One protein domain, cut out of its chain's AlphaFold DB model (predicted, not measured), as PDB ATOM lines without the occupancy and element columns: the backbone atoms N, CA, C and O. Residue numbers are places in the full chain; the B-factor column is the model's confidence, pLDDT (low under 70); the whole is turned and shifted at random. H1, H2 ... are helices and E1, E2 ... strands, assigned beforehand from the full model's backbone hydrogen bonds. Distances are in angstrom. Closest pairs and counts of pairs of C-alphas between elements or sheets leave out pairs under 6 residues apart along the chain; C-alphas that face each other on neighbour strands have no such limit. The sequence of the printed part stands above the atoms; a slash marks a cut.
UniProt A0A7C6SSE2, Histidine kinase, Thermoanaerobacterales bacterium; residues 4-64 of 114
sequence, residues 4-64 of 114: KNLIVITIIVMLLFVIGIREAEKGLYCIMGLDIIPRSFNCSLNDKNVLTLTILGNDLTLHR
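Overview. This is residues 4 to 64 of the 114 residues of the protein "Histidine kinase" of Thermoanaerobacterales bacterium (UniProt A0A7C6SSE2). A small sheet of three antiparallel strands stands at one long helix, H1, which only grazes it with residues 18 to 25, while residues 4 to 17 stick out as a free arm. The 61 printed residues run H1, E1, E2, E3, a mixed class, with sheet order E1, E2, E3. The whole is loose, with a radius of gyration of the C-alphas of 14.2 A, and flat, spanning 41 by 35 by 17 A.

Arrangement. Strands E1, residues 41 to 46, E2, residues 50 to 55, and E3, residues 58 to 63, form a meander, each the antiparallel neighbour of the one before. Hairpin E1 and E2 has N 44 and O 52 at 2.9 A; hairpin E2 and E3 has N 53 and O 60 at 2.8 A. H1, residues 4 to 31, is on the sheet but only grazes it, with its residues 18 to 25; the closest C-alphas of H1 and E1 are those of Arg 22 and Phe 41, 6.0 A apart. In H1 every O i to N i+4 pair is within hydrogen-bond range.

Along the chain. H1 is 41.1 A long, from C-alpha 4 at (229.940, 204.617, 152.746). E1, E2 and E3 measure 16.2, 15.8 and 15.7 A; E3 ends at C-alpha 63 (253.603, 227.552, 150.672).

Size, cuts and confidence. The C-alphas of Lys 4 and Gly 33, the two farthest apart, are 43.9 A apart. The printed part has no cut and no long link. Residues 45 to 50 and 61 to 64 have pLDDT under 70.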
ATOM      1  N   LYS A   4     228.668 204.548 153.475       89.44
ATOM      2  CA  LYS A   4     229.940 204.617 152.746       89.44
ATOM      3  C   LYS A   4     229.752 204.764 151.233       89.44
ATOM      4  O   LYS A   4     230.451 205.555 150.614       89.44
ATOM      5  N   ASN A   5     228.791 204.055 150.641       90.12
ATOM      6  CA  ASN A   5     228.530 204.135 149.201       90.12
ATOM      7  C   ASN A   5     227.941 205.495 148.820       90.12
ATOM      8  O   ASN A   5     228.249 206.012 147.753       90.12
ATOM      9  N   LEU A   6     227.123 206.078 149.700       91.94
ATOM     10  CA  LEU A   6     226.548 207.403 149.483       91.94
ATOM     11  C   LEU A   6     227.650 208.470 149.483       91.94
ATOM     12  O   LEU A   6     227.719 209.253 148.545       91.94
ATOM     13  N   ILE A   7     228.582 208.412 150.444       90.88
ATOM     14  CA  ILE A   7     229.760 209.296 150.477       90.88
ATOM     15  C   ILE A   7     230.584 209.180 149.191       90.88
ATOM     16  O   ILE A   7     230.935 210.195 148.593       90.88
ATOM     17  N   VAL A   8     230.892 207.956 148.752       93.62
ATOM     18  CA  VAL A   8     231.711 207.738 147.549       93.62
ATOM     19  C   VAL A   8     231.035 208.326 146.311       93.62
ATOM     20  O   VAL A   8     231.686 209.018 145.532       93.62
ATOM     21  N   ILE A   9     229.727 208.119 146.150       93.00
ATOM     22  CA  ILE A   9     228.971 208.698 145.033       93.00
ATOM     23  C   ILE A   9     228.975 210.223 145.107       93.00
ATOM     24  O   ILE A   9     229.214 210.872 144.093       93.00
ATOM     25  N   THR A  10     228.775 210.804 146.292       91.38
ATOM     26  CA  THR A  10     228.846 212.257 146.473       91.38
ATOM     27  C   THR A  10     230.212 212.808 146.062       91.38
ATOM     28  O   THR A  10     230.266 213.813 145.358       91.38
ATOM     29  N   ILE A  11     231.312 212.139 146.424       92.12
ATOM     30  CA  ILE A  11     232.669 212.545 146.020       92.12
ATOM     31  C   ILE A  11     232.826 212.497 144.494       92.12
ATOM     32  O   ILE A  11     233.349 213.441 143.903       92.12
ATOM     33  N   ILE A  12     232.351 211.431 143.844       93.06
ATOM     34  CA  ILE A  12     232.429 211.284 142.384       93.06
ATOM     35  C   ILE A  12     231.626 212.382 141.678       93.06
ATOM     36  O   ILE A  12     232.130 213.010 140.749       93.06
ATOM     37  N   VAL A  13     230.400 212.653 142.132       93.44
ATOM     38  CA  VAL A  13     229.552 213.715 141.565       93.44
ATOM     39  C   VAL A  13     230.214 215.084 141.728       93.44
ATOM     40  O   VAL A  13     230.239 215.863 140.778       93.44
ATOM     41  N   MET A  14     230.809 215.360 142.891       89.69
ATOM     42  CA  MET A  14     231.545 216.606 143.120       89.69
ATOM     43  C   MET A  14     232.752 216.745 142.187       89.69
ATOM     44  O   MET A  14     232.962 217.818 141.624       89.69
ATOM     45  N   LEU A  15     233.514 215.670 141.960       88.88
ATOM     46  CA  LEU A  15     234.631 215.675 141.007       88.88
ATOM     47  C   LEU A  15     234.165 215.980 139.579       88.88
ATOM     48  O   LEU A  15     234.769 216.810 138.901       88.88
ATOM     49  N   LEU A  16     233.075 215.348 139.134       90.00
ATOM     50  CA  LEU A  16     232.494 215.611 137.816       90.00
ATOM     51  C   LEU A  16     232.038 217.064 137.679       90.00
ATOM     52  O   LEU A  16     232.270 217.682 136.643       90.00
ATOM     53  N   PHE A  17     231.437 217.627 138.728       88.00
ATOM     54  CA  PHE A  17     230.980 219.012 138.734       88.00
ATOM     55  C   PHE A  17     232.145 220.004 138.613       88.00
ATOM     56  O   PHE A  17     232.092 220.929 137.806       88.00
ATOM     57  N   VAL A  18     233.234 219.763 139.347       86.88
ATOM     58  CA  VAL A  18     234.466 220.563 139.273       86.88
ATOM     59  C   VAL A  18     235.057 220.551 137.862       86.88
ATOM     60  O   VAL A  18     235.400 221.606 137.326       86.88
ATOM     61  N   ILE A  19     235.148 219.371 137.240       86.25
ATOM     62  CA  ILE A  19     235.657 219.232 135.868       86.25
ATOM     63  C   ILE A  19     234.722 219.937 134.879       86.25
ATOM     64  O   ILE A  19     235.189 220.704 134.040       86.25
ATOM     65  N   GLY A  20     233.410 219.724 135.004       86.31
ATOM     66  CA  GLY A  20     232.406 220.312 134.121       86.31
ATOM     67  C   GLY A  20     232.421 221.839 134.138       86.31
ATOM     68  O   GLY A  20     232.442 222.457 133.076       86.31
ATOM     69  N   ILE A  21     232.487 222.455 135.323       86.62
ATOM     70  CA  ILE A  21     232.592 223.917 135.448       86.62
ATOM     71  C   ILE A  21     233.880 224.427 134.801       86.62
ATOM     72  O   ILE A  21     233.848 225.415 134.070       86.62
ATOM     73  N   ARG A  22     235.011 223.753 135.036       85.31
ATOM     74  CA  ARG A  22     236.301 224.165 134.474       85.31
ATOM     75  C   ARG A  22     236.287 224.150 132.945       85.31
ATOM     76  O   ARG A  22     236.798 225.080 132.328       85.31
ATOM     77  N   GLU A  23     235.724 223.111 132.334       86.06
ATOM     78  CA  GLU A  23     235.637 223.014 130.872       86.06
ATOM     79  C   GLU A  23     234.618 224.000 130.286       86.06
ATOM     80  O   GLU A  23     234.881 224.597 129.242       86.06
ATOM     81  N   ALA A  24     233.505 224.260 130.979       88.31
ATOM     82  CA  ALA A  24     232.558 225.302 130.581       88.31
ATOM     83  C   ALA A  24     233.204 226.699 130.592       88.31
ATOM     84  O   ALA A  24     233.020 227.474 129.655       88.31
ATOM     85  N   GLU A  25     234.008 227.006 131.612       85.88
ATOM     86  CA  GLU A  25     234.745 228.267 131.714       85.88
ATOM     87  C   GLU A  25     235.798 228.408 130.605       85.88
ATOM     88  O   GLU A  25     235.866 229.451 129.959       85.88
ATOM     89  N   LYS A  26     236.566 227.350 130.307       86.31
ATOM     90  CA  LYS A  26     237.487 227.348 129.154       86.31
ATOM     91  C   LYS A  26     236.758 227.586 127.837       86.31
ATOM     92  O   LYS A  26     237.234 228.358 127.008       86.31
ATOM     93  N   GLY A  27     235.621 226.918 127.635       85.81
ATOM     94  CA  GLY A  27     234.802 227.090 126.438       85.81
ATOM     95  C   GLY A  27     234.321 228.532 126.288       85.81
ATOM     96  O   GLY A  27     234.434 229.111 125.210       85.81
ATOM     97  N   LEU A  28     233.871 229.140 127.388       87.38
ATOM     98  CA  LEU A  28     233.474 230.544 127.428       87.38
ATOM     99  C   LEU A  28     234.638 231.476 127.066       87.38
ATOM    100  O   LEU A  28     234.475 232.358 126.227       87.38
ATOM    101  N   TYR A  29     235.818 231.258 127.650       88.88
ATOM    102  CA  TYR A  29     237.015 232.057 127.372       88.88
ATOM    103  C   TYR A  29     237.461 231.946 125.916       88.88
ATOM    104  O   TYR A  29     237.766 232.963 125.294       88.88
ATOM    105  N   CYS A  30     237.396 230.744 125.344       87.19
ATOM    106  CA  CYS A  30     237.682 230.510 123.933       87.19
ATOM    107  C   CYS A  30     236.732 231.305 123.019       87.19
ATOM    108  O   CYS A  30     237.185 231.989 122.105       87.19
ATOM    109  N   ILE A  31     235.424 231.292 123.307       90.44
ATOM    110  CA  ILE A  31     234.422 232.053 122.537       90.44
ATOM    111  C   ILE A  31     234.639 233.567 122.681       90.44
ATOM    112  O   ILE A  31     234.453 234.312 121.723       90.44
ATOM    113  N   MET A  32     235.050 234.026 123.864       89.44
ATOM    114  CA  MET A  32     235.339 235.438 124.133       89.44
ATOM    115  C   MET A  32     236.708 235.898 123.606       89.44
ATOM    116  O   MET A  32     237.019 237.083 123.707       89.44
ATOM    117  N   GLY A  33     237.533 234.996 123.062       83.94
ATOM    118  CA  GLY A  33     238.896 235.311 122.622       83.94
ATOM    119  C   GLY A  33     239.834 235.694 123.771       83.94
ATOM    120  O   GLY A  33     240.808 236.416 123.564       83.94
ATOM    121  N   LEU A  34     239.525 235.252 124.991       83.25
ATOM    122  CA  LEU A  34     240.294 235.540 126.193       83.25
ATOM    123  C   LEU A  34     241.301 234.414 126.438       83.25
ATOM    124  O   LEU A  34     240.913 233.277 126.699       83.25
ATOM    125  N   ASP A  35     242.594 234.735 126.418       78.50
ATOM    126  CA  ASP A  35     243.660 233.800 126.808       78.50
ATOM    127  C   ASP A  35     243.879 233.844 128.329       78.50
ATOM    128  O   ASP A  35     244.889 234.322 128.846       78.50
ATOM    129  N   ILE A  36     242.837 233.453 129.067       80.25
ATOM    130  CA  ILE A  36     242.809 233.485 130.531       80.25
ATOM    131  C   ILE A  36     242.723 232.054 131.060       80.25
ATOM    132  O   ILE A  36     242.015 231.198 130.531       80.25
ATOM    133  N   ILE A  37     243.441 231.788 132.149       77.62
ATOM    134  CA  ILE A  37     243.391 230.499 132.837       77.62
ATOM    135  C   ILE A  37     242.075 230.412 133.631       77.62
ATOM    136  O   ILE A  37     241.753 231.360 134.352       77.62
ATOM    137  N   PRO A  38     241.334 229.287 133.569       78.12
ATOM    138  CA  PRO A  38     240.125 229.074 134.362       78.12
ATOM    139  C   PRO A  38     240.376 229.338 135.844       78.12
ATOM    140  O   PRO A  38     241.321 228.797 136.419       78.12
ATOM    141  N   ARG A  39     239.528 230.155 136.462       78.81
ATOM    142  CA  ARG A  39     239.589 230.545 137.871       78.81
ATOM    143  C   ARG A  39     238.543 229.841 138.728       78.81
ATOM    144  O   ARG A  39     238.613 229.937 139.950       78.81
ATOM    145  N   SER A  40     237.597 229.107 138.147       75.81
ATOM    146  CA  SER A  40     236.603 228.376 138.938       75.81
ATOM    147  C   SER A  40     237.243 227.254 139.743       75.81
ATOM    148  O   SER A  40     236.986 227.131 140.933       75.81
ATOM    149  N   PHE A  41     238.094 226.445 139.117       74.00
ATOM    150  CA  PHE A  41     238.832 225.386 139.800       74.00
ATOM    151  C   PHE A  41     240.163 225.169 139.091       74.00
ATOM    152  O   PHE A  41     240.217 224.584 138.005       74.00
ATOM    153  N   ASN A  42     241.246 225.641 139.703       74.31
ATOM    154  CA  ASN A  42     242.589 225.473 139.167       74.31
ATOM    155  C   ASN A  42     243.563 225.047 140.257       74.31
ATOM    156  O   ASN A  42     243.547 225.574 141.363       74.31
ATOM    157  N   CYS A  43     244.419 224.091 139.928       70.94
ATOM    158  CA  CYS A  43     245.494 223.638 140.794       70.94
ATOM    159  C   CYS A  43     246.788 223.799 140.006       70.94
ATOM    160  O   CYS A  43     246.966 223.137 138.980       70.94
ATOM    161  N   SER A  44     247.654 224.706 140.448       72.50
ATOM    162  CA  SER A  44     248.956 224.945 139.834       72.50
ATOM    163  C   SER A  44     250.067 224.768 140.862       72.50
ATOM    164  O   SER A  44     249.966 225.195 142.012       72.50
ATOM    165  N   LEU A  45     251.139 224.102 140.438       69.25
ATOM    166  CA  LEU A  45     252.377 224.005 141.196       69.25
ATOM    167  C   LEU A  45     253.395 224.916 140.516       69.25
ATOM    168  O   LEU A  45     253.696 224.727 139.341       69.25
ATOM    169  N   ASN A  46     253.885 225.915 141.241       68.94
ATOM    170  CA  ASN A  46     254.908 226.829 140.741       68.94
ATOM    171  C   ASN A  46     256.317 226.290 141.057       68.94
ATOM    172  O   ASN A  46     256.491 225.585 142.053       68.94
ATOM    173  N   ASP A  47     257.330 226.705 140.291       61.16
ATOM    174  CA  ASP A  47     258.746 226.310 140.434       61.16
ATOM    175  C   ASP A  47     259.314 226.574 141.839       61.16
ATOM    176  O   ASP A  47     260.265 225.941 142.288       61.16
ATOM    177  N   LYS A  48     258.684 227.485 142.586       64.75
ATOM    178  CA  LYS A  48     258.999 227.785 143.990       64.75
ATOM    179  C   LYS A  48     258.352 226.814 144.990       64.75
ATOM    180  O   LYS A  48     258.244 227.151 146.167       64.75
ATOM    181  N   ASN A  49     257.883 225.646 144.544       62.50
ATOM    182  CA  ASN A  49     257.128 224.677 145.351       62.50
ATOM    183  C   ASN A  49     255.886 225.283 146.035       62.50
ATOM    184  O   ASN A  49     255.467 224.840 147.104       62.50
ATOM    185  N   VAL A  50     255.284 226.305 145.425       67.94
ATOM    186  CA  VAL A  50     254.033 226.893 145.916       67.94
ATOM    187  C   VAL A  50     252.889 226.199 145.201       67.94
ATOM    188  O   VAL A  50     252.809 226.246 143.974       67.94
ATOM    189  N   LEU A  51     252.038 225.530 145.977       71.94
ATOM    190  CA  LEU A  51     250.793 224.967 145.481       71.94
ATOM    191  C   LEU A  51     249.729 226.058 145.577       71.94
ATOM    192  O   LEU A  51     249.359 226.459 146.681       71.94
ATOM    193  N   THR A  52     249.243 226.530 144.437       72.44
ATOM    194  CA  THR A  52     248.128 227.472 144.379       72.44
ATOM    195  C   THR A  52     246.878 226.717 143.958       72.44
ATOM    196  O   THR A  52     246.819 226.127 142.878       72.44
ATOM    197  N   LEU A  53     245.879 226.723 144.835       75.25
ATOM    198  CA  LEU A  53     244.560 226.174 144.583       75.25
ATOM    199  C   LEU A  53     243.572 227.332 144.450       75.25
ATOM    200  O   LEU A  53     243.223 227.966 145.441       75.25
ATOM    201  N   THR A  54     243.109 227.598 143.237       75.00
ATOM    202  CA  THR A  54     242.051 228.575 142.980       75.00
ATOM    203  C   THR A  54     240.700 227.870 143.020       75.00
ATOM    204  O   THR A  54     240.471 226.935 142.249       75.00
ATOM    205  N   ILE A  55     239.805 228.318 143.902       75.38
ATOM    206  CA  ILE A  55     238.415 227.853 144.001       75.38
ATOM    207  C   ILE A  55     237.499 229.066 143.860       75.38
ATOM    208  O   ILE A  55     237.536 229.968 144.692       75.38
ATOM    209  N   LEU A  56     236.659 229.075 142.827       78.00
ATOM    210  CA  LEU A  56     235.685 230.126 142.517       78.00
ATOM    211  C   LEU A  56     236.305 231.535 142.530       78.00
ATOM    212  O   LEU A  56     235.726 232.481 143.056       78.00
ATOM    213  N   GLY A  57     237.512 231.670 141.973       71.06
ATOM    214  CA  GLY A  57     238.260 232.928 141.935       71.06
ATOM    215  C   GLY A  57     238.986 233.300 143.230       71.06
ATOM    216  O   GLY A  57     239.678 234.315 143.239       71.06
ATOM    217  N   ASN A  58     238.874 232.499 144.294       74.62
ATOM    218  CA  ASN A  58     239.650 232.676 145.516       74.62
ATOM    219  C   ASN A  58     240.913 231.809 145.487       74.62
ATOM    220  O   ASN A  58     240.830 230.589 145.337       74.62
ATOM    221  N   ASP A  59     242.069 232.437 145.669       75.25
ATOM    222  CA  ASP A  59     243.366 231.769 145.638       75.25
ATOM    223  C   ASP A  59     243.784 231.327 147.045       75.25
ATOM    224  O   ASP A  59     244.075 232.138 147.923       75.25
ATOM    225  N   LEU A  60     243.865 230.017 147.254       70.12
ATOM    226  CA  LEU A  60     244.523 229.414 148.405       70.12
ATOM    227  C   LEU A  60     245.966 229.105 148.022       70.12
ATOM    228  O   LEU A  60     246.241 228.192 147.244       70.12
ATOM    229  N   THR A  61     246.899 229.871 148.575       69.62
ATOM    230  CA  THR A  61     248.331 229.647 148.380       69.62
ATOM    231  C   THR A  61     248.878 228.835 149.542       69.62
ATOM    232  O   THR A  61     248.939 229.285 150.686       69.62
ATOM    233  N   LEU A  62     249.272 227.597 149.258       63.12
ATOM    234  CA  LEU A  62     249.930 226.736 150.224       63.12
ATOM    235  C   LEU A  62     251.427 226.746 149.927       63.12
ATOM    236  O   LEU A  62     251.930 226.071 149.023       63.12
ATOM    237  N   HIS A  63     252.151 227.552 150.697       60.75
ATOM    238  CA  HIS A  63     253.603 227.552 150.672       60.75
ATOM    239  C   HIS A  63     254.104 226.242 151.275       60.75
ATOM    240  O   HIS A  63     253.963 225.988 152.475       60.75
ATOM    241  N   ARG A  64     254.705 225.389 150.441       51.62
ATOM    242  CA  ARG A  64     255.341 224.152 150.890       51.62
ATOM    243  C   ARG A  64     256.673 224.505 151.566       51.62
ATOM    244  O   ARG A  64     257.741 224.300 151.005       51.62
TER     245      ARG A  64